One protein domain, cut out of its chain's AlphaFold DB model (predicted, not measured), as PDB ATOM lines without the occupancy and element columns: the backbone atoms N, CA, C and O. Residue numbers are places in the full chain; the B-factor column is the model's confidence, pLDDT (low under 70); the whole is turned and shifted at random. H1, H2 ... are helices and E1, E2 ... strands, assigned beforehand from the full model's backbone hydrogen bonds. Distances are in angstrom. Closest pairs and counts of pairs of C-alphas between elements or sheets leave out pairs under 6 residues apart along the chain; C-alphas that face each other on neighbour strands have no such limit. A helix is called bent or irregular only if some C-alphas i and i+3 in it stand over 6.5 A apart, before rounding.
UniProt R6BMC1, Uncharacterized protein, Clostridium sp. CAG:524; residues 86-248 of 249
ATOM      1  N   HIS A  86      45.998  10.410  15.563       64.88
ATOM      2  CA  HIS A  86      47.048  10.795  14.622       64.88
ATOM      3  C   HIS A  86      47.651   9.621  13.816       64.88
ATOM      4  O   HIS A  86      47.950   9.770  12.632       64.88
ATOM      5  N   ASP A  87      47.839   8.440  14.411       66.19
ATOM      6  CA  ASP A  87      48.324   7.262  13.675       66.19
ATOM      7  C   ASP A  87      47.239   6.706  12.746       66.19
ATOM      8  O   ASP A  87      47.532   6.393  11.595       66.19
ATOM      9  N   PHE A  88      45.975   6.735  13.182       66.88
ATOM     10  CA  PHE A  88      44.830   6.446  12.317       66.88
ATOM     11  C   PHE A  88      44.761   7.404  11.115       66.88
ATOM     12  O   PHE A  88      44.561   6.978   9.978       66.88
ATOM     13  N   GLY A  89      45.007   8.702  11.330       62.25
ATOM     14  CA  GLY A  89      45.068   9.697  10.255       62.25
ATOM     15  C   GLY A  89      46.112   9.375   9.181       62.25
ATOM     16  O   GLY A  89      45.879   9.634   7.997       62.25
ATOM     17  N   LYS A  90      47.243   8.764   9.564       68.62
ATOM     18  CA  LYS A  90      48.269   8.282   8.624       68.62
ATOM     19  C   LYS A  90      47.797   7.082   7.820       68.62
ATOM     20  O   LYS A  90      48.003   7.067   6.608       68.62
ATOM     21  N   ASP A  91      47.164   6.118   8.480       67.00
ATOM     22  CA  ASP A  91      46.654   4.919   7.822       67.00
ATOM     23  C   ASP A  91      45.561   5.293   6.813       67.00
ATOM     24  O   ASP A  91      45.632   4.886   5.655       67.00
ATOM     25  N   VAL A  92      44.633   6.188   7.170       65.88
ATOM     26  CA  VAL A  92      43.623   6.682   6.220       65.88
ATOM     27  C   VAL A  92      44.236   7.513   5.091       65.88
ATOM     28  O   VAL A  92      43.839   7.364   3.935       65.88
ATOM     29  N   GLY A  93      45.238   8.350   5.379       58.66
ATOM     30  CA  GLY A  93      45.972   9.079   4.339       58.66
ATOM     31  C   GLY A  93      46.571   8.155   3.273       58.66
ATOM     32  O   GLY A  93      46.575   8.498   2.089       58.66
ATOM     33  N   SER A  94      47.010   6.954   3.657       61.47
ATOM     34  CA  SER A  94      47.505   5.953   2.704       61.47
ATOM     35  C   SER A  94      46.400   5.422   1.772       61.47
ATOM     36  O   SER A  94      46.628   5.262   0.573       61.47
ATOM     37  N   ILE A  95      45.174   5.232   2.279       60.47
ATOM     38  CA  ILE A  95      44.018   4.706   1.530       60.47
ATOM     39  C   ILE A  95      43.627   5.640   0.381       60.47
ATOM     40  O   ILE A  95      43.294   5.163  -0.710       60.47
ATOM     41  N   VAL A  96      43.653   6.955   0.612       57.66
ATOM     42  CA  VAL A  96      43.294   7.965  -0.398       57.66
ATOM     43  C   VAL A  96      44.329   8.011  -1.522       57.66
ATOM     44  O   VAL A  96      43.968   8.041  -2.700       57.66
ATOM     45  N   TYR A  97      45.616   7.915  -1.178       52.88
ATOM     46  CA  TYR A  97      46.712   7.916  -2.148       52.88
ATOM     47  C   TYR A  97      46.663   6.711  -3.112       52.88
ATOM     48  O   TYR A  97      47.045   6.814  -4.279       52.88
ATOM     49  N   VAL A  98      46.101   5.580  -2.667       48.78
ATOM     50  CA  VAL A  98      45.914   4.358  -3.477       48.78
ATOM     51  C   VAL A  98      44.918   4.551  -4.636       48.78
ATOM     52  O   VAL A  98      44.923   3.769  -5.583       48.78
ATOM     53  N   LYS A  99      44.068   5.589  -4.617       46.59
ATOM     54  CA  LYS A  99      43.021   5.809  -5.639       46.59
ATOM     55  C   LYS A  99      43.554   6.380  -6.970       46.59
ATOM     56  O   LYS A  99      42.774   6.556  -7.902       46.59
ATOM     57  N   GLY A 100      44.854   6.675  -7.084       45.91
ATOM     58  CA  GLY A 100      45.485   7.127  -8.331       45.91
ATOM     59  C   GLY A 100      45.860   5.984  -9.288       45.91
ATOM     60  O   GLY A 100      46.305   4.924  -8.854       45.91
ATOM     61  N   ASP A 101      45.758   6.221 -10.602       42.34
ATOM     62  CA  ASP A 101      46.024   5.229 -11.667       42.34
ATOM     63  C   ASP A 101      47.457   4.637 -11.669       42.34
ATOM     64  O   ASP A 101      47.694   3.589 -12.274       42.34
ATOM     65  N   ASP A 102      48.404   5.279 -10.975       45.25
ATOM     66  CA  ASP A 102      49.834   4.940 -10.956       45.25
ATOM     67  C   ASP A 102      50.321   4.322  -9.620       45.25
ATOM     68  O   ASP A 102      51.530   4.239  -9.375       45.25
ATOM     69  N   PHE A 103      49.409   3.881  -8.740       44.03
ATOM     70  CA  PHE A 103      49.758   3.340  -7.421       44.03
ATOM     71  C   PHE A 103      50.704   2.127  -7.506       44.03
ATOM     72  O   PHE A 103      50.412   1.112  -8.144       44.03
ATOM     73  N   ASN A 104      51.851   2.221  -6.821       43.78
ATOM     74  CA  ASN A 104      52.816   1.132  -6.713       43.78
ATOM     75  C   ASN A 104      53.099   0.790  -5.238       43.78
ATOM     76  O   ASN A 104      53.914   1.471  -4.604       43.78
ATOM     77  N   PRO A 105      52.532  -0.313  -4.714       42.53
ATOM     78  CA  PRO A 105      52.651  -0.694  -3.303       42.53
ATOM     79  C   PRO A 105      54.083  -1.047  -2.863       42.53
ATOM     80  O   PRO A 105      54.335  -1.292  -1.690       42.53
ATOM     81  N   ARG A 106      55.058  -1.087  -3.785       36.31
ATOM     82  CA  ARG A 106      56.476  -1.321  -3.463       36.31
ATOM     83  C   ARG A 106      57.298  -0.050  -3.240       36.31
ATOM     84  O   ARG A 106      58.435  -0.181  -2.790       36.31
ATOM     85  N   TYR A 107      56.788   1.132  -3.596       33.91
ATOM     86  CA  TYR A 107      57.562   2.383  -3.560       33.91
ATOM     87  C   TYR A 107      56.973   3.479  -2.678       33.91
ATOM     88  O   TYR A 107      57.710   4.412  -2.363       33.91
ATOM     89  N   ASP A 108      55.716   3.369  -2.248       44.75
ATOM     90  CA  ASP A 108      55.161   4.310  -1.280       44.75
ATOM     91  C   ASP A 108      55.189   3.717   0.129       44.75
ATOM     92  O   ASP A 108      54.262   3.068   0.601       44.75
ATOM     93  N   SER A 109      56.340   3.873   0.773       40.34
ATOM     94  CA  SER A 109      56.591   3.414   2.137       40.34
ATOM     95  C   SER A 109      56.204   4.456   3.189       40.34
ATOM     96  O   SER A 109      56.703   4.388   4.315       40.34
ATOM     97  N   THR A 110      55.433   5.485   2.830       48.81
ATOM     98  CA  THR A 110      55.231   6.638   3.704       48.81
ATOM     99  C   THR A 110      53.783   6.745   4.172       48.81
ATOM    100  O   THR A 110      52.959   7.387   3.541       48.81
ATOM    101  N   ASN A 111      53.498   6.142   5.334       59.53
ATOM    102  CA  ASN A 111      52.291   6.396   6.132       59.53
ATOM    103  C   ASN A 111      52.249   7.881   6.541       59.53
ATOM    104  O   ASN A 111      52.725   8.271   7.612       59.53
ATOM    105  N   ILE A 112      51.745   8.728   5.646       60.09
ATOM    106  CA  ILE A 112      51.623  10.178   5.808       60.09
ATOM    107  C   ILE A 112      50.133  10.507   5.854       60.09
ATOM    108  O   ILE A 112      49.401  10.146   4.937       60.09
ATOM    109  N   GLY A 113      49.689  11.215   6.894       63.88
ATOM    110  CA  GLY A 113      48.282  11.590   7.046       63.88
ATOM    111  C   GLY A 113      47.819  12.664   6.064       63.88
ATOM    112  O   GLY A 113      48.635  13.434   5.546       63.88
ATOM    113  N   ILE A 114      46.502  12.746   5.846       71.81
ATOM    114  CA  ILE A 114      45.858  13.659   4.878       71.81
ATOM    115  C   ILE A 114      46.334  15.107   5.058       71.81
ATOM    116  O   ILE A 114      46.674  15.777   4.080       71.81
ATOM    117  N   VAL A 115      46.425  15.594   6.301       71.19
ATOM    118  CA  VAL A 115      46.898  16.960   6.586       71.19
ATOM    119  C   VAL A 115      48.329  17.161   6.098       71.19
ATOM    120  O   VAL A 115      48.633  18.169   5.460       71.19
ATOM    121  N   SER A 116      49.216  16.197   6.348       67.56
ATOM    122  CA  SER A 116      50.616  16.290   5.938       67.56
ATOM    123  C   SER A 116      50.785  16.178   4.421       67.56
ATOM    124  O   SER A 116      51.636  16.875   3.870       67.56
ATOM    125  N   GLN A 117      49.981  15.358   3.736       67.69
ATOM    126  CA  GLN A 117      49.983  15.270   2.267       67.69
ATOM    127  C   GLN A 117      49.549  16.594   1.621       67.69
ATOM    128  O   GLN A 117      50.106  17.021   0.611       67.69
ATOM    129  N   ASN A 118      48.606  17.284   2.260       69.00
ATOM    130  CA  ASN A 118      48.045  18.542   1.784       69.00
ATOM    131  C   ASN A 118      48.681  19.782   2.424       69.00
ATOM    132  O   ASN A 118      48.170  20.895   2.287       69.00
ATOM    133  N   THR A 119      49.816  19.636   3.108       70.31
ATOM    134  CA  THR A 119      50.573  20.780   3.622       70.31
ATOM    135  C   THR A 119      51.552  21.266   2.559       70.31
ATOM    136  O   THR A 119      52.531  20.601   2.224       70.31
ATOM    137  N   LYS A 120      51.330  22.479   2.054       65.56
ATOM    138  CA  LYS A 120      52.212  23.143   1.092       65.56
ATOM    139  C   LYS A 120      53.170  24.084   1.812       65.56
ATOM    140  O   LYS A 120      52.833  24.703   2.818       65.56
ATOM    141  N   ARG A 121      54.386  24.219   1.283       56.06
ATOM    142  CA  ARG A 121      55.408  25.144   1.795       56.06
ATOM    143  C   ARG A 121      55.801  26.142   0.718       56.06
ATOM    144  O   ARG A 121      56.011  25.766  -0.431       56.06
ATOM    145  N   ASN A 122      55.932  27.408   1.097       51.09
ATOM    146  CA  ASN A 122      56.652  28.412   0.322       51.09
ATOM    147  C   ASN A 122      57.880  28.893   1.119       51.09
ATOM    148  O   ASN A 122      58.140  28.413   2.220       51.09
ATOM    149  N   ALA A 123      58.656  29.822   0.555       41.78
ATOM    150  CA  ALA A 123      59.918  30.278   1.146       41.78
ATOM    151  C   ALA A 123      59.789  30.872   2.565       41.78
ATOM    152  O   ALA A 123      60.779  30.899   3.289       41.78
ATOM    153  N   ASN A 124      58.593  31.328   2.963       43.00
ATOM    154  CA  ASN A 124      58.381  32.095   4.193       43.00
ATOM    155  C   ASN A 124      57.346  31.473   5.148       43.00
ATOM    156  O   ASN A 124      57.295  31.865   6.309       43.00
ATOM    157  N   THR A 125      56.508  30.539   4.686       54.62
ATOM    158  CA  THR A 125      55.456  29.911   5.498       54.62
ATOM    159  C   THR A 125      55.011  28.569   4.915       54.62
ATOM    160  O   THR A 125      55.253  28.262   3.744       54.62
ATOM    161  N   TYR A 126      54.314  27.776   5.722       61.25
ATOM    162  CA  TYR A 126      53.498  26.668   5.238       61.25
ATOM    163  C   TYR A 126      52.016  27.049   5.288       61.25
ATOM    164  O   TYR A 126      51.623  27.974   6.001       61.25
ATOM    165  N   TYR A 127      51.214  26.386   4.467       66.69
ATOM    166  CA  TYR A 127      49.769  26.557   4.390       66.69
ATOM    167  C   TYR A 127      49.119  25.224   4.017       66.69
ATOM    168  O   TYR A 127      49.749  24.380   3.378       66.69
ATOM    169  N   TYR A 128      47.865  25.037   4.411       75.94
ATOM    170  CA  TYR A 128      47.094  23.856   4.036       75.94
ATOM    171  C   TYR A 128      46.424  24.066   2.678       75.94
ATOM    172  O   TYR A 128      45.949  25.159   2.381       75.94
ATOM    173  N   ASP A 129      46.389  23.024   1.854       78.44
ATOM    174  CA  ASP A 129      45.495  22.923   0.704       78.44
ATOM    175  C   ASP A 129      44.133  22.412   1.183       78.44
ATOM    176  O   ASP A 129      43.890  21.208   1.208       78.44
ATOM    177  N   GLN A 130      43.256  23.319   1.626       86.38
ATOM    178  CA  GLN A 130      41.964  22.935   2.207       86.38
ATOM    179  C   GLN A 130      41.063  22.222   1.190       86.38
ATOM    180  O   GLN A 130      40.322  21.313   1.558       86.38
ATOM    181  N   ASP A 131      41.175  22.583  -0.091       83.06
ATOM    182  CA  ASP A 131      40.464  21.923  -1.187       83.06
ATOM    183  C   ASP A 131      40.987  20.498  -1.427       83.06
ATOM    184  O   ASP A 131      40.196  19.603  -1.717       83.06
ATOM    185  N   GLY A 132      42.302  20.284  -1.316       78.94
ATOM    186  CA  GLY A 132      42.915  18.954  -1.372       78.94
ATOM    187  C   GLY A 132      42.463  18.065  -0.213       78.94
ATOM    188  O   GLY A 132      41.928  16.986  -0.448       78.94
ATOM    189  N   ILE A 133      42.528  18.579   1.022       81.94
ATOM    190  CA  ILE A 133      42.037  17.877   2.223       81.94
ATOM    191  C   ILE A 133      40.564  17.486   2.066       81.94
ATOM    192  O   ILE A 133      40.187  16.356   2.363       81.94
ATOM    193  N   ALA A 134      39.724  18.404   1.586       88.00
ATOM    194  CA  ALA A 134      38.307  18.133   1.387       88.00
ATOM    195  C   ALA A 134      38.048  17.047   0.334       88.00
ATOM    196  O   ALA A 134      37.199  16.190   0.556       88.00
ATOM    197  N   LYS A 135      38.776  17.068  -0.791       82.50
ATOM    198  CA  LYS A 135      38.679  16.029  -1.831       82.50
ATOM    199  C   LYS A 135      39.082  14.662  -1.302       82.50
ATOM    200  O   LYS A 135      38.405  13.683  -1.593       82.50
ATOM    201  N   ASP A 136      40.147  14.620  -0.515       80.06
ATOM    202  CA  ASP A 136      40.629  13.388   0.091       80.06
ATOM    203  C   ASP A 136      39.587  12.823   1.060       80.06
ATOM    204  O   ASP A 136      39.255  11.644   0.969       80.06
ATOM    205  N   LEU A 137      38.979  13.675   1.893       83.62
ATOM    206  CA  LEU A 137      37.899  13.294   2.807       83.62
ATOM    207  C   LEU A 137      36.662  12.748   2.082       83.62
ATOM    208  O   LEU A 137      36.182  11.679   2.441       83.62
ATOM    209  N   VAL A 138      36.155  13.426   1.045       83.31
ATOM    210  CA  VAL A 138      34.966  12.945   0.303       83.31
ATOM    211  C   VAL A 138      35.258  11.742  -0.597       83.31
ATOM    212  O   VAL A 138      34.334  11.145  -1.137       83.31
ATOM    213  N   SER A 139      36.531  11.388  -0.793       76.81
ATOM    214  CA  SER A 139      36.916  10.206  -1.568       76.81
ATOM    215  C   SER A 139      36.828   8.895  -0.780       76.81
ATOM    216  O   SER A 139      36.922   7.828  -1.403       76.81
ATOM    217  N   LEU A 140      36.693   9.002   0.548       72.94
ATOM    218  CA  LEU A 140      36.575   7.902   1.501       72.94
ATOM    219  C   LEU A 140      35.176   7.283   1.475       72.94
ATOM    220  O   LEU A 140      34.211   7.912   1.048       72.94
ATOM    221  N   ASP A 141      35.076   6.062   1.995       70.19
ATOM    222  CA  ASP A 141      33.789   5.477   2.364       70.19
ATOM    223  C   ASP A 141      33.101   6.345   3.435       70.19
ATOM    224  O   ASP A 141      33.754   6.874   4.344       70.19
ATOM    225  N   ASP A 142      31.776   6.464   3.345       68.44
ATOM    226  CA  ASP A 142      30.944   7.247   4.263       68.44
ATOM    227  C   ASP A 142      31.193   6.885   5.740       68.44
ATOM    228  O   ASP A 142      31.141   7.754   6.614       68.44
ATOM    229  N   ARG A 143      31.522   5.614   6.025       68.31
ATOM    230  CA  ARG A 143      31.851   5.102   7.367       68.31
ATOM    231  C   ARG A 143      33.126   5.716   7.946       68.31
ATOM    232  O   ARG A 143      33.270   5.747   9.164       68.31
ATOM    233  N   LEU A 144      34.050   6.184   7.106       75.69
ATOM    234  CA  LEU A 144      35.339   6.742   7.527       75.69
ATOM    235  C   LEU A 144      35.327   8.274   7.606       75.69
ATOM    236  O   LEU A 144      36.148   8.849   8.316       75.69
ATOM    237  N   LEU A 145      34.391   8.944   6.930       80.50
ATOM    238  CA  LEU A 145      34.404  10.403   6.785       80.50
ATOM    239  C   LEU A 145      34.483  11.150   8.125       80.50
ATOM    240  O   LEU A 145      35.320  12.037   8.279       80.50
ATOM    241  N   ASP A 146      33.633  10.806   9.093       83.31
ATOM    242  CA  ASP A 146      33.540  11.565  10.346       83.31
ATOM    243  C   ASP A 146      34.769  11.377  11.239       83.31
ATOM    244  O   ASP A 146      35.305  12.355  11.766       83.31
ATOM    245  N   ILE A 147      35.264  10.141  11.369       81.12
ATOM    246  CA  ILE A 147      36.477   9.874  12.147       81.12
ATOM    247  C   ILE A 147      37.697  10.528  11.496       81.12
ATOM    248  O   ILE A 147      38.522  11.134  12.185       81.12
ATOM    249  N   THR A 148      37.806  10.473  10.168       81.75
ATOM    250  CA  THR A 148      38.925  11.095   9.463       81.75
ATOM    251  C   THR A 148      38.831  12.615   9.499       81.75
ATOM    252  O   THR A 148      39.855  13.277   9.644       81.75
ATOM    253  N   PHE A 149      37.629  13.192   9.456       90.50
ATOM    254  CA  PHE A 149      37.435  14.626   9.660       90.50
ATOM    255  C   PHE A 149      37.915  15.072  11.050       90.50
ATOM    256  O   PHE A 149      38.622  16.076  11.160       90.50
ATOM    257  N   VAL A 150      37.613  14.310  12.110       89.06
ATOM    258  CA  VAL A 150      38.115  14.605  13.466       89.06
ATOM    259  C   VAL A 150      39.630  14.415  13.566       89.06
ATOM    260  O   VAL A 150      40.294  15.256  14.169       89.06
ATOM    261  N   SER A 151      40.192  13.387  12.927       84.56
ATOM    262  CA  SER A 151      41.647  13.190  12.841       84.56
ATOM    263  C   SER A 151      42.339  14.362  12.131       84.56
ATOM    264  O   SER A 151      43.320  14.898  12.635       84.56
ATOM    265  N   VAL A 152      41.768  14.867  11.030       88.38
ATOM    266  CA  VAL A 152      42.230  16.092  10.353       88.38
ATOM    267  C   VAL A 152      42.182  17.299  11.292       88.38
ATOM    268  O   VAL A 152      43.109  18.110  11.296       88.38
ATOM    269  N   CYS A 153      41.124  17.428  12.099       90.06
ATOM    270  CA  CYS A 153      41.011  18.517  13.067       90.06
ATOM    271  C   CYS A 153      42.102  18.445  14.145       90.06
ATOM    272  O   CYS A 153      42.701  19.467  14.482       90.06
ATOM    273  N   GLU A 154      42.368  17.249  14.670       86.06
ATOM    274  CA  GLU A 154      43.431  17.005  15.647       86.06
ATOM    275  C   GLU A 154      44.818  17.297  15.048       86.06
ATOM    276  O   GLU A 154      45.601  18.033  15.648       86.06
ATOM    277  N   ASP A 155      45.081  16.818  13.829       81.38
ATOM    278  CA  ASP A 155      46.343  17.008  13.105       81.38
ATOM    279  C   ASP A 155      46.636  18.480  12.777       81.38
ATOM    280  O   ASP A 155      47.796  18.903  12.764       81.38
ATOM    281  N   MET A 156      45.604  19.287  12.510       81.25
ATOM    282  CA  MET A 156      45.763  20.734  12.316       81.25
ATOM    283  C   MET A 156      46.136  21.471  13.611       81.25
ATOM    284  O   MET A 156      46.725  22.555  13.545       81.25
ATOM    285  N   GLY A 157      45.803  20.910  14.779       85.00
ATOM    286  CA  GLY A 157      46.188  21.420  16.092       85.00
ATOM    287  C   GLY A 157      45.912  22.915  16.280       85.00
ATOM    288  O   GLY A 157      44.803  23.407  16.059       85.00
ATOM    289  N   GLU A 158      46.941  23.671  16.673       82.81
ATOM    290  CA  GLU A 158      46.829  25.115  16.926       82.81
ATOM    291  C   GLU A 158      46.461  25.940  15.678       82.81
ATOM    292  O   GLU A 158      45.947  27.052  15.801       82.81
ATOM    293  N   HIS A 159      46.673  25.403  14.473       83.44
ATOM    294  CA  HIS A 159      46.397  26.103  13.216       83.44
ATOM    295  C   HIS A 159      44.954  25.958  12.745       83.44
ATOM    296  O   HIS A 159      44.547  26.674  11.828       83.44
ATOM    297  N   LEU A 160      44.172  25.076  13.365       87.31
ATOM    298  CA  LEU A 160      42.787  24.803  12.994       87.31
ATOM    299  C   LEU A 160      41.935  26.085  12.915       87.31
ATOM    300  O   LEU A 160      41.227  26.306  11.935       87.31
ATOM    301  N   ASN A 161      42.077  26.970  13.906       88.81
ATOM    302  CA  ASN A 161      41.301  28.210  14.027       88.81
ATOM    303  C   ASN A 161      41.968  29.437  13.378       88.81
ATOM    304  O   ASN A 161      41.481  30.562  13.532       88.81
ATOM    305  N   ASN A 162      43.083  29.264  12.661       86.06
ATOM    306  CA  ASN A 162      43.732  30.381  11.980       86.06
ATOM    307  C   ASN A 162      42.828  30.913  10.868       86.06
ATOM    308  O   ASN A 162      42.438  30.169   9.970       86.06
ATOM    309  N   LYS A 163      42.533  32.214  10.915       88.00
ATOM    310  CA  LYS A 163      41.738  32.905   9.898       88.00
ATOM    311  C   LYS A 163      42.591  33.161   8.666       88.00
ATOM    312  O   LYS A 163      43.460  34.031   8.686       88.00
ATOM    313  N   VAL A 164      42.352  32.385   7.621       80.25
ATOM    314  CA  VAL A 164      43.125  32.426   6.370       80.25
ATOM    315  C   VAL A 164      42.250  32.712   5.149       80.25
ATOM    316  O   VAL A 164      42.780  33.034   4.087       80.25
ATOM    317  N   GLY A 165      40.925  32.616   5.292       73.62
ATOM    318  CA  GLY A 165      39.967  32.944   4.243       73.62
ATOM    319  C   GLY A 165      39.814  34.449   4.019       73.62
ATOM    320  O   GLY A 165      40.088  35.270   4.899       73.62
ATOM    321  N   GLN A 166      39.354  34.820   2.822       78.50
ATOM    322  CA  GLN A 166      39.179  36.223   2.426       78.50
ATOM    323  C   GLN A 166      38.104  36.948   3.252       78.50
ATOM    324  O   GLN A 166      38.186  38.165   3.402       78.50
ATOM    325  N   ASN A 167      37.142  36.217   3.826       83.12
ATOM    326  CA  ASN A 167      36.071  36.761   4.662       83.12
ATOM    327  C   ASN A 167      36.270  36.433   6.152       83.12
ATOM    328  O   ASN A 167      35.353  36.597   6.957       83.12
ATOM    329  N   GLY A 168      37.474  35.997   6.540       83.88
ATOM    330  CA  GLY A 168      37.808  35.648   7.919       83.88
ATOM    331  C   GLY A 168      37.469  34.209   8.313       83.88
ATOM    332  O   GLY A 168      37.452  33.922   9.511       83.88
ATOM    333  N   GLU A 169      37.226  33.328   7.338       87.06
ATOM    334  CA  GLU A 169      37.058  31.888   7.543       87.06
ATOM    335  C   GLU A 169      38.339  31.259   8.111       87.06
ATOM    336  O   GLU A 169      39.463  31.626   7.733       87.06
ATOM    337  N   THR A 170      38.175  30.303   9.023       88.75
ATOM    338  CA  THR A 170      39.289  29.518   9.564       88.75
ATOM    339  C   THR A 170      39.734  28.420   8.594       88.75
ATOM    340  O   THR A 170      39.049  28.127   7.613       88.75
ATOM    341  N   ASN A 171      40.878  27.780   8.861       86.44
ATOM    342  CA  ASN A 171      41.319  26.620   8.079       86.44
ATOM    343  C   ASN A 171      40.241  25.533   8.010       86.44
ATOM    344  O   ASN A 171      39.987  25.000   6.931       86.44
ATOM    345  N   ILE A 172      39.594  25.226   9.136       94.50
ATOM    346  CA  ILE A 172      38.586  24.165   9.176       94.50
ATOM    347  C   ILE A 172      37.272  24.570   8.502       94.50
ATOM    348  O   ILE A 172      36.666  23.742   7.825       94.50
ATOM    349  N   ASP A 173      36.868  25.842   8.582       90.62
ATOM    350  CA  ASP A 173      35.679  26.336   7.869       90.62
ATOM    351  C   ASP A 173      35.851  26.190   6.346       90.62
ATOM    352  O   ASP A 173      34.924  25.808   5.630       90.62
ATOM    353  N   LEU A 174      37.065  26.436   5.840       90.62
ATOM    354  CA  LEU A 174      37.391  26.240   4.427       90.62
ATOM    355  C   LEU A 174      37.382  24.760   4.022       90.62
ATOM    356  O   LEU A 174      36.900  24.449   2.935       90.62
ATOM    357  N   VAL A 175      37.846  23.844   4.882       94.06
ATOM    358  CA  VAL A 175      37.730  22.393   4.630       94.06
ATOM    359  C   VAL A 175      36.259  21.970   4.571       94.06
ATOM    360  O   VAL A 175      35.868  21.282   3.633       94.06
ATOM    361  N   ILE A 176      35.420  22.430   5.506       95.31
ATOM    362  CA  ILE A 176      33.967  22.169   5.507       95.31
ATOM    363  C   ILE A 176      33.318  22.682   4.214       95.31
ATOM    364  O   ILE A 176      32.541  21.970   3.577       95.31
ATOM    365  N   SER A 177      33.667  23.898   3.788       92.00
ATOM    366  CA  SER A 177      33.210  24.465   2.514       92.00
ATOM    367  C   SER A 177      33.641  23.610   1.316       92.00
ATOM    368  O   SER A 177      32.842  23.339   0.417       92.00
ATOM    369  N   GLY A 178      34.881  23.115   1.332       91.38
ATOM    370  CA  GLY A 178      35.394  22.172   0.345       91.38
ATOM    371  C   GLY A 178      34.594  20.868   0.308       91.38
ATOM    372  O   GLY A 178      34.205  20.437  -0.774       91.38
ATOM    373  N   ILE A 179      34.286  20.266   1.463       92.00
ATOM    374  CA  ILE A 179      33.497  19.022   1.545       92.00
ATOM    375  C   ILE A 179      32.141  19.227   0.869       92.00
ATOM    376  O   ILE A 179      31.757  18.443   0.008       92.00
ATOM    377  N   LYS A 180      31.457  20.337   1.164       91.81
ATOM    378  CA  LYS A 180      30.170  20.686   0.537       91.81
ATOM    379  C   LYS A 180      30.274  20.847  -0.974       91.81
ATOM    380  O   LYS A 180      29.365  20.468  -1.701       91.81
ATOM    381  N   LYS A 181      31.367  21.449  -1.439       91.62
ATOM    382  CA  LYS A 181      31.621  21.707  -2.859       91.62
ATOM    383  C   LYS A 181      31.938  20.429  -3.640       91.62
ATOM    384  O   LYS A 181      31.601  20.364  -4.818       91.62
ATOM    385  N   TYR A 182      32.628  19.474  -3.020       88.50
ATOM    386  CA  TYR A 182      33.139  18.271  -3.685       88.50
ATOM    387  C   TYR A 182      32.335  17.001  -3.392       88.50
ATOM    388  O   TYR A 182      32.603  15.979  -4.017       88.50
ATOM    389  N   ALA A 183      31.360  17.054  -2.483       86.88
ATOM    390  CA  ALA A 183      30.458  15.945  -2.219       86.88
ATOM    391  C   ALA A 183      29.672  15.540  -3.476       86.88
ATOM    392  O   ALA A 183      29.126  16.387  -4.185       86.88
ATOM    393  N   GLU A 184      29.594  14.235  -3.734       83.75
ATOM    394  CA  GLU A 184      28.784  13.692  -4.825       83.75
ATOM    395  C   GLU A 184      27.285  13.834  -4.517       83.75
ATOM    396  O   GLU A 184      26.863  13.719  -3.362       83.75
ATOM    397  N   GLU A 185      26.466  14.059  -5.546       85.00
ATOM    398  CA  GLU A 185      25.012  14.175  -5.393       85.00
ATOM    399  C   GLU A 185      24.421  12.882  -4.806       85.00
ATOM    400  O   GLU A 185      24.646  11.778  -5.300       85.00
ATOM    401  N   GLY A 186      23.650  13.016  -3.730       81.31
ATOM    402  CA  GLY A 186      23.046  11.916  -2.988       81.31
ATOM    403  C   GLY A 186      23.952  11.266  -1.936       81.31
ATOM    404  O   GLY A 186      23.438  10.444  -1.165       81.31
ATOM    405  N   SER A 187      25.234  11.642  -1.858       80.88
ATOM    406  CA  SER A 187      26.196  11.095  -0.890       80.88
ATOM    407  C   SER A 187      25.858  11.462   0.556       80.88
ATOM    408  O   SER A 187      25.100  12.402   0.838       80.88
ATOM    409  N   TYR A 188      26.430  10.716   1.502       81.81
ATOM    410  CA  TYR A 188      26.378  11.072   2.916       81.81
ATOM    411  C   TYR A 188      27.004  12.444   3.173       81.81
ATOM    412  O   TYR A 188      26.391  13.273   3.844       81.81
ATOM    413  N   ALA A 189      28.170  12.714   2.575       82.94
ATOM    414  CA  ALA A 189      28.862  13.995   2.687       82.94
ATOM    415  C   ALA A 189      27.970  15.176   2.262       82.94
ATOM    416  O   ALA A 189      27.890  16.165   2.992       82.94
ATOM    417  N   GLU A 190      27.249  15.064   1.138       87.88
ATOM    418  CA  GLU A 190      26.349  16.127   0.671       87.88
ATOM    419  C   GLU A 190      25.242  16.374   1.696       87.88
ATOM    420  O   GLU A 190      25.046  17.504   2.137       87.88
ATOM    421  N   LYS A 191      24.535  15.317   2.109       87.38
ATOM    422  CA  LYS A 191      23.398  15.420   3.034       87.38
ATOM    423  C   LYS A 191      23.820  15.953   4.392       87.38
ATOM    424  O   LYS A 191      23.096  16.750   4.987       87.38
ATOM    425  N   ASP A 192      24.962  15.496   4.891       86.38
ATOM    426  CA  ASP A 192      25.346  15.761   6.262       86.38
ATOM    427  C   ASP A 192      26.034  17.122   6.428       86.38
ATOM    428  O   ASP A 192      25.724  17.847   7.374       86.38
ATOM    429  N   PHE A 193      26.865  17.540   5.472       91.38
ATOM    430  CA  PHE A 193      27.565  18.826   5.542       91.38
ATOM    431  C   PHE A 193      26.788  20.001   4.926       91.38
ATOM    432  O   PHE A 193      27.190  21.149   5.113       91.38
ATOM    433  N   LYS A 194      25.658  19.762   4.238       88.62
ATOM    434  CA  LYS A 194      24.865  20.795   3.536       88.62
ATOM    435  C   LYS A 194      24.637  22.073   4.346       88.62
ATOM    436  O   LYS A 194      24.919  23.173   3.866       88.62
ATOM    437  N   ASP A 195      24.169  21.909   5.580       90.75
ATOM    438  CA  ASP A 195      23.763  23.007   6.464       90.75
ATOM    439  C   ASP A 195      24.815  23.324   7.541       90.75
ATOM    440  O   ASP A 195      24.540  24.050   8.493       90.75
ATOM    441  N   ILE A 196      26.030  22.792   7.388       93.56
ATOM    442  CA  ILE A 196      27.164  23.017   8.288       93.56
ATOM    443  C   ILE A 196      28.115  24.011   7.621       93.56
ATOM    444  O   ILE A 196      28.447  23.871   6.446       93.56
ATOM    445  N   ASN A 197      28.551  25.035   8.344       92.06
ATOM    446  CA  ASN A 197      29.510  26.038   7.871       92.06
ATOM    447  C   ASN A 197      30.716  26.178   8.800       92.06
ATOM    448  O   ASN A 197      31.755  26.657   8.360       92.06
ATOM    449  N   THR A 198      30.585  25.766  10.064       94.19
ATOM    450  CA  THR A 198      31.663  25.852  11.056       94.19
ATOM    451  C   THR A 198      31.881  24.530  11.779       94.19
ATOM    452  O   THR A 198      30.965  23.712  11.903       94.19
ATOM    453  N   LEU A 199      33.082  24.341  12.335       94.12
ATOM    454  CA  LEU A 199      33.374  23.178  13.183       94.12
ATOM    455  C   LEU A 199      32.413  23.090  14.379       94.12
ATOM    456  O   LEU A 199      31.964  22.006  14.735       94.12
ATOM    457  N   ASN A 200      32.053  24.226  14.978       94.81
ATOM    458  CA  ASN A 200      31.145  24.256  16.124       94.81
ATOM    459  C   ASN A 200      29.744  23.740  15.775       94.81
ATOM    460  O   ASN A 200      29.154  23.003  16.563       94.81
ATOM    461  N   GLU A 201      29.220  24.100  14.602       94.25
ATOM    462  CA  GLU A 201      27.939  23.575  14.112       94.25
ATOM    463  C   GLU A 201      28.009  22.060  13.902       94.25
ATOM    464  O   GLU A 201      27.090  21.347  14.305       94.25
ATOM    465  N   TRP A 202      29.118  21.564  13.341       94.31
ATOM    466  CA  TRP A 202      29.342  20.129  13.167       94.31
ATOM    467  C   TRP A 202      29.373  19.390  14.511       94.31
ATOM    468  O   TRP A 202      28.629  18.430  14.707       94.31
ATOM    469  N   LEU A 203      30.161  19.880  15.473       91.94
ATOM    470  CA  LEU A 203      30.282  19.290  16.811       91.94
ATOM    471  C   LEU A 203      28.928  19.228  17.530       91.94
ATOM    472  O   LEU A 203      28.565  18.186  18.075       91.94
ATOM    473  N   VAL A 204      28.145  20.309  17.482       91.69
ATOM    474  CA  VAL A 204      26.806  20.359  18.093       91.69
ATOM    475  C   VAL A 204      25.852  19.384  17.415       91.69
ATOM    476  O   VAL A 204      25.148  18.648  18.107       91.69
ATOM    477  N   LYS A 205      25.846  19.329  16.078       90.69
ATOM    478  CA  LYS A 205      24.997  18.401  15.320       90.69
ATOM    479  C   LYS A 205      25.275  16.941  15.689       90.69
ATOM    480  O   LYS A 205      24.348  16.138  15.743       90.69
ATOM    481  N   ARG A 206      26.536  16.611  15.977       86.75
ATOM    482  CA  ARG A 206      26.979  15.269  16.384       86.75
ATOM    483  C   ARG A 206      26.873  14.994  17.883       86.75
ATOM    484  O   ARG A 206      27.110  13.872  18.313       86.75
ATOM    485  N   GLY A 207      26.486  15.989  18.680       91.62
ATOM    486  CA  GLY A 207      26.361  15.853  20.131       91.62
ATOM    487  C   GLY A 207      27.694  15.892  20.887       91.62
ATOM    488  O   GLY A 207      27.723  15.559  22.072       91.62
ATOM    489  N   TYR A 208      28.784  16.327  20.250       91.06
ATOM    490  CA  TYR A 208      30.086  16.507  20.893       91.06
ATOM    491  C   TYR A 208      30.139  17.863  21.595       91.06
ATOM    492  O   TYR A 208      30.625  18.866  21.064       91.06
ATOM    493  N   VAL A 209      29.584  17.885  22.806       90.44
ATOM    494  CA  VAL A 209      29.512  19.073  23.657       90.44
ATOM    495  C   VAL A 209      30.118  18.823  25.037       90.44
ATOM    496  O   VAL A 209      30.133  17.696  25.536       90.44
ATOM    497  N   ASP A 210      30.606  19.888  25.670       88.62
ATOM    498  CA  ASP A 210      31.085  19.869  27.047       88.62
ATOM    499  C   ASP A 210      29.924  19.711  28.052       88.62
ATOM    500  O   ASP A 210      28.736  19.720  27.721       88.62
ATOM    501  N   LYS A 211      30.260  19.635  29.345       88.38
ATOM    502  CA  LYS A 211      29.273  19.537  30.443       88.38
ATOM    503  C   LYS A 211      28.305  20.729  30.537       88.38
ATOM    504  O   LYS A 211      27.356  20.670  31.317       88.38
ATOM    505  N   LYS A 212      28.566  21.821  29.820       90.44
ATOM    506  CA  LYS A 212      27.752  23.041  29.767       90.44
ATOM    507  C   LYS A 212      26.974  23.159  28.448       90.44
ATOM    508  O   LYS A 212      26.234  24.126  28.295       90.44
ATOM    509  N   GLY A 213      27.109  22.198  27.533       87.31
ATOM    510  CA  GLY A 213      26.463  22.210  26.223       87.31
ATOM    511  C   GLY A 213      27.196  23.035  25.161       87.31
ATOM    512  O   GLY A 213      26.615  23.290  24.109       87.31
ATOM    513  N   ASN A 214      28.439  23.464  25.406       93.94
ATOM    514  CA  ASN A 214      29.247  24.149  24.393       93.94
ATOM    515  C   ASN A 214      29.921  23.129  23.465       93.94
ATOM    516  O   ASN A 214      30.302  22.067  23.953       93.94
ATOM    517  N   PRO A 215      30.132  23.444  22.175       93.75
ATOM    518  CA  PRO A 215      30.881  22.578  21.263       93.75
ATOM    519  C   PRO A 215      32.256  22.203  21.837       93.75
ATOM    520  O   PRO A 215      32.980  23.081  22.308       93.75
ATOM    521  N   ASP A 216      32.620  20.919  21.786       92.38
ATOM    522  CA  ASP A 216      33.884  20.412  22.330       92.38
ATOM    523  C   ASP A 216      34.546  19.387  21.398       92.38
ATOM    524  O   ASP A 216      34.128  18.231  21.308       92.38
ATOM    525  N   LEU A 217      35.626  19.809  20.731       91.25
ATOM    526  CA  LEU A 217      36.419  18.940  19.860       91.25
ATOM    527  C   LEU A 217      37.065  17.786  20.640       91.25
ATOM    528  O   LEU A 217      37.179  16.685  20.108       91.25
ATOM    529  N   GLN A 218      37.442  17.995  21.906       88.06
ATOM    530  CA  GLN A 218      38.080  16.940  22.695       88.06
ATOM    531  C   GLN A 218      37.111  15.787  22.978       88.06
ATOM    532  O   GLN A 218      37.524  14.629  23.008       88.06
ATOM    533  N   SER A 219      35.821  16.088  23.147       82.81
ATOM    534  CA  SER A 219      34.764  15.079  23.258       82.81
ATOM    535  C   SER A 219      34.698  14.194  22.008       82.81
ATOM    536  O   SER A 219      34.671  12.968  22.129       82.81
ATOM    537  N   ALA A 220      34.780  14.795  20.815       84.56
ATOM    538  CA  ALA A 220      34.823  14.062  19.550       84.56
ATOM    539  C   ALA A 220      36.089  13.195  19.430       84.56
ATOM    540  O   ALA A 220      35.988  12.004  19.143       84.56
ATOM    541  N   ILE A 221      37.269  13.760  19.719       83.12
ATOM    542  CA  ILE A 221      38.551  13.031  19.693       83.12
ATOM    543  C   ILE A 221      38.496  11.813  20.621       83.12
ATOM    544  O   ILE A 221      38.842  10.706  20.217       83.12
ATOM    545  N   ASN A 222      38.014  11.988  21.853       79.56
ATOM    546  CA  ASN A 222      37.929  10.901  22.829       79.56
ATOM    547  C   ASN A 222      36.951   9.800  22.397       79.56
ATOM    548  O   ASN A 222      37.218   8.621  22.626       79.56
ATOM    549  N   HIS A 223      35.819  10.178  21.800       78.94
ATOM    550  CA  HIS A 223      34.839   9.231  21.280       78.94
ATOM    551  C   HIS A 223      35.444   8.363  20.172       78.94
ATOM    552  O   HIS A 223      35.436   7.140  20.284       78.94
ATOM    553  N   TYR A 224      36.058   8.981  19.162       75.19
ATOM    554  CA  TYR A 224      36.646   8.236  18.050       75.19
ATOM    555  C   TYR A 224      37.913   7.467  18.435       75.19
ATOM    556  O   TYR A 224      38.136   6.377  17.921       75.19
ATOM    557  N   ALA A 225      38.697   7.953  19.399       69.06
ATOM    558  CA  ALA A 225      39.799   7.183  19.972       69.06
ATOM    559  C   ALA A 225      39.310   5.910  20.692       69.06
ATOM    560  O   ALA A 225      40.000   4.893  20.696       69.06
ATOM    561  N   HIS A 226      38.114   5.937  21.295       66.31
ATOM    562  CA  HIS A 226      37.515   4.744  21.896       66.31
ATOM    563  C   HIS A 226      37.016   3.751  20.838       66.31
ATOM    564  O   HIS A 226      37.159   2.540  21.006       66.31
ATOM    565  N   GLU A 227      36.464   4.258  19.739       66.94
ATOM    566  CA  GLU A 227      35.946   3.444  18.638       66.94
ATOM    567  C   GLU A 227      37.023   3.004  17.633       66.94
ATOM    568  O   GLU A 227      36.749   2.168  16.774       66.94
ATOM    569  N   GLN A 228      38.260   3.492  17.771       61.34
ATOM    570  CA  GLN A 228      39.371   3.279  16.839       61.34
ATOM    571  C   GLN A 228      39.536   1.818  16.401       61.34
ATOM    572  O   GLN A 228      39.688   1.551  15.217       61.34
ATOM    573  N   SER A 229      39.415   0.857  17.324       61.22
ATOM    574  CA  SER A 229      39.565  -0.570  16.995       61.22
ATOM    575  C   SER A 229      38.575  -1.099  15.946       61.22
ATOM    576  O   SER A 229      38.894  -2.047  15.233       61.22
ATOM    577  N   VAL A 230      37.383  -0.501  15.843       62.59
ATOM    578  CA  VAL A 230      36.384  -0.833  14.816       62.59
ATOM    579  C   VAL A 230      36.786  -0.208  13.481       62.59
ATOM    580  O   VAL A 230      36.683  -0.847  12.438       62.59
ATOM    581  N   PHE A 231      37.300   1.018  13.502       61.56
ATOM    582  CA  PHE A 231      37.741   1.707  12.293       61.56
ATOM    583  C   PHE A 231      39.026   1.123  11.710       61.56
ATOM    584  O   PHE A 231      39.133   1.025  10.492       61.56
ATOM    585  N   ASP A 232      39.951   0.651  12.544       63.53
ATOM    586  CA  ASP A 232      41.146  -0.069  12.097       63.53
ATOM    587  C   ASP A 232      40.766  -1.339  11.309       63.53
ATOM    588  O   ASP A 232      41.434  -1.698  10.335       63.53
ATOM    589  N   GLN A 233      39.666  -2.008  11.689       61.91
ATOM    590  CA  GLN A 233      39.121  -3.145  10.935       61.91
ATOM    591  C   GLN A 233      38.567  -2.698   9.582       61.91
ATOM    592  O   GLN A 233      38.940  -3.283   8.570       61.91
ATOM    593  N   ILE A 234      37.760  -1.632   9.549       62.41
ATOM    594  CA  ILE A 234      37.213  -1.075   8.299       62.41
ATOM    595  C   ILE A 234      38.349  -0.658   7.354       62.41
ATOM    596  O   ILE A 234      38.330  -1.000   6.179       62.41
ATOM    597  N   VAL A 235      39.376   0.025   7.862       64.56
ATOM    598  CA  VAL A 235      40.567   0.408   7.087       64.56
ATOM    599  C   VAL A 235      41.284  -0.819   6.525       64.56
ATOM    600  O   VAL A 235      41.672  -0.823   5.358       64.56
ATOM    601  N   SER A 236      41.439  -1.871   7.330       64.69
ATOM    602  CA  SER A 236      42.071  -3.118   6.887       64.69
ATOM    603  C   SER A 236      41.267  -3.809   5.781       64.69
ATOM    604  O   SER A 236      41.858  -4.278   4.809       64.69
ATOM    605  N   GLU A 237      39.936  -3.837   5.896       61.22
ATOM    606  CA  GLU A 237      39.027  -4.361   4.868       61.22
ATOM    607  C   GLU A 237      39.133  -3.554   3.565       61.22
ATOM    608  O   GLU A 237      39.335  -4.137   2.503       61.22
ATOM    609  N   GLU A 238      39.109  -2.220   3.640       60.88
ATOM    610  CA  GLU A 238      39.252  -1.329   2.478       60.88
ATOM    611  C   GLU A 238      40.599  -1.502   1.760       60.88
ATOM    612  O   GLU A 238      40.681  -1.446   0.530       60.88
ATOM    613  N   ILE A 239      41.683  -1.720   2.509       64.38
ATOM    614  CA  ILE A 239      42.996  -2.030   1.932       64.38
ATOM    615  C   ILE A 239      42.954  -3.393   1.230       64.38
ATOM    616  O   ILE A 239      43.423  -3.511   0.097       64.38
ATOM    617  N   GLN A 240      42.363  -4.409   1.864       59.72
ATOM    618  CA  GLN A 240      42.294  -5.760   1.312       59.72
ATOM    619  C   GLN A 240      41.433  -5.831   0.039       59.72
ATOM    620  O   GLN A 240      41.867  -6.413  -0.958       59.72
ATOM    621  N   GLU A 241      40.257  -5.202   0.017       55.41
ATOM    622  CA  GLU A 241      39.397  -5.148  -1.175       55.41
ATOM    623  C   GLU A 241      40.107  -4.486  -2.365       55.41
ATOM    624  O   GLU A 241      39.967  -4.924  -3.511       55.41
ATOM    625  N   LYS A 242      40.938  -3.469  -2.106       54.28
ATOM    626  CA  LYS A 242      41.767  -2.834  -3.139       54.28
ATOM    627  C   LYS A 242      42.841  -3.773  -3.676       54.28
ATOM    628  O   LYS A 242      43.058  -3.806  -4.886       54.28
ATOM    629  N   GLU A 243      43.502  -4.551  -2.824       53.56
ATOM    630  CA  GLU A 243      44.493  -5.539  -3.267       53.56
ATOM    631  C   GLU A 243      43.857  -6.652  -4.114       53.56
ATOM    632  O   GLU A 243      44.394  -7.024  -5.163       53.56
ATOM    633  N   GLU A 244      42.680  -7.137  -3.717       46.09
ATOM    634  CA  GLU A 244      41.926  -8.156  -4.454       46.09
ATOM    635  C   GLU A 244      41.368  -7.615  -5.787       46.09
ATOM    636  O   GLU A 244      41.450  -8.292  -6.817       46.09
ATOM    637  N   GLY A 245      40.904  -6.361  -5.818       40.28
ATOM    638  CA  GLY A 245      40.476  -5.662  -7.035       40.28
ATOM    639  C   GLY A 245      41.613  -5.365  -8.025       40.28
ATOM    640  O   GLY A 245      41.385  -5.302  -9.234       40.28
ATOM    641  N   VAL A 246      42.854  -5.238  -7.545       41.50
ATOM    642  CA  VAL A 246      44.066  -5.097  -8.377       41.50
ATOM    643  C   VAL A 246      44.581  -6.461  -8.868       41.50
ATOM    644  O   VAL A 246      45.183  -6.536  -9.941       41.50
ATOM    645  N   GLY A 247      44.309  -7.541  -8.128       31.45
ATOM    646  CA  GLY A 247      44.626  -8.927  -8.497       31.45
ATOM    647  C   GLY A 247      43.708  -9.542  -9.561       31.45
ATOM    648  O   GLY A 247      44.054 -10.569 -10.147       31.45
ATOM    649  N   LEU A 248      42.574  -8.902  -9.858       33.19
ATOM    650  CA  LEU A 248      41.694  -9.215 -10.987       33.19
ATOM    651  C   LEU A 248      42.021  -8.315 -12.194       33.19
ATOM    652  O   LEU A 248      41.194  -7.519 -12.640       33.19
TER     653      LEU A 248
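AT A GLANCE: This is residues 86 to 248 of the 249 residues of an uncharacterized protein of Clostridium sp. CAG:524 (UniProt R6BMC1). The kinked helix H4 forms the core of a cluster of mostly crossed helices, between arm H8a on one side and H1, H2 and H3 on the other, with H5 packed on H3. The long helix H8 is bent, and its arm H8b runs alongside H1; residues 121 to 126 of a small antiparallel hairpin, E1 and E2, stick out. The printed part has 163 residues, with eight named helices and two named strands in the order H1 H2 E1 E2 H3 H4 H5 H6 H7 H8, mostly helix. It is compact, with a radius of gyration of the C-alphas of 16.1 A and spans of 51 by 40 by 31 A.

HOW THE PARTS SIT: Strands E1, residues 119 to 121, and E2, residues 126 to 128, form a hairpin; N 120 and O 127 are within hydrogen-bond range at 2.8 A. The hub is H4, residues 142 to 159, irregular with C-alphas 155 and 158 9.0 A apart. H2, residues 114 to 117, touches residues 152 to 156 of H4, the closest C-alphas being Val 115 and Val 152, 6.1 A. H3, residues 130 to 138, and H4 form a helical hairpin at a shallow tilt of 26 degrees, closest at C-alphas 137 and 145, 6.0 A. H1, residues 86 to 97, touches residues 148 to 155 of H4, closest at C-alphas 89 and 151, 5.5 A. H8, residues 217 to 247, was assigned as one helix by its hydrogen bonds but is bent, with C-alphas 226 and 229 7.5 A apart. Arm H8a, residues 217 to 226, touches residues 147 to 154 of H4 at a steep tilt of 50 degrees, closest at C-alphas 224 and 147, 6.1 A. In arm H8b, residues 229 to 247, residues 232 to 239 touch H1 at a shallow tilt of 22 degrees, closest at C-alphas 239 and 95, 6.8 A. H5, residues 171 to 182, touches H3, closest at C-alphas 179 and 134, 4.9 A. H6, residues 188 to 193, forms a helical hairpin with H5, and H7, residues 199 to 205, only just touches H5, with 3 pairs of C-alphas within 8 A. Every O i to N i+4 pair is within hydrogen-bond range in H1, H3, H5, H6, H7 and H8a, against 10 of 14 in H4 and 14 of 15 in H8b; H2 is too short for such a pair.

IN THESE COORDINATES: H1 begins at C-alpha 86, (47.048, 10.795, 14.622), and H8b ends at C-alpha 247, (44.626, -8.927, -8.497). First to last C-alpha, H4 measures 26.0 A and H8b 27.3 A.

THE WHOLE: The farthest C-alphas, Lys 212 and Leu 248, are 53.8 A apart. The printed part has no cut; links H1 to H2, H4 to H5 and H7 to H8 are long. Confidence is under 70 in 65 residues, among them 86 to 113 and 225 to 248.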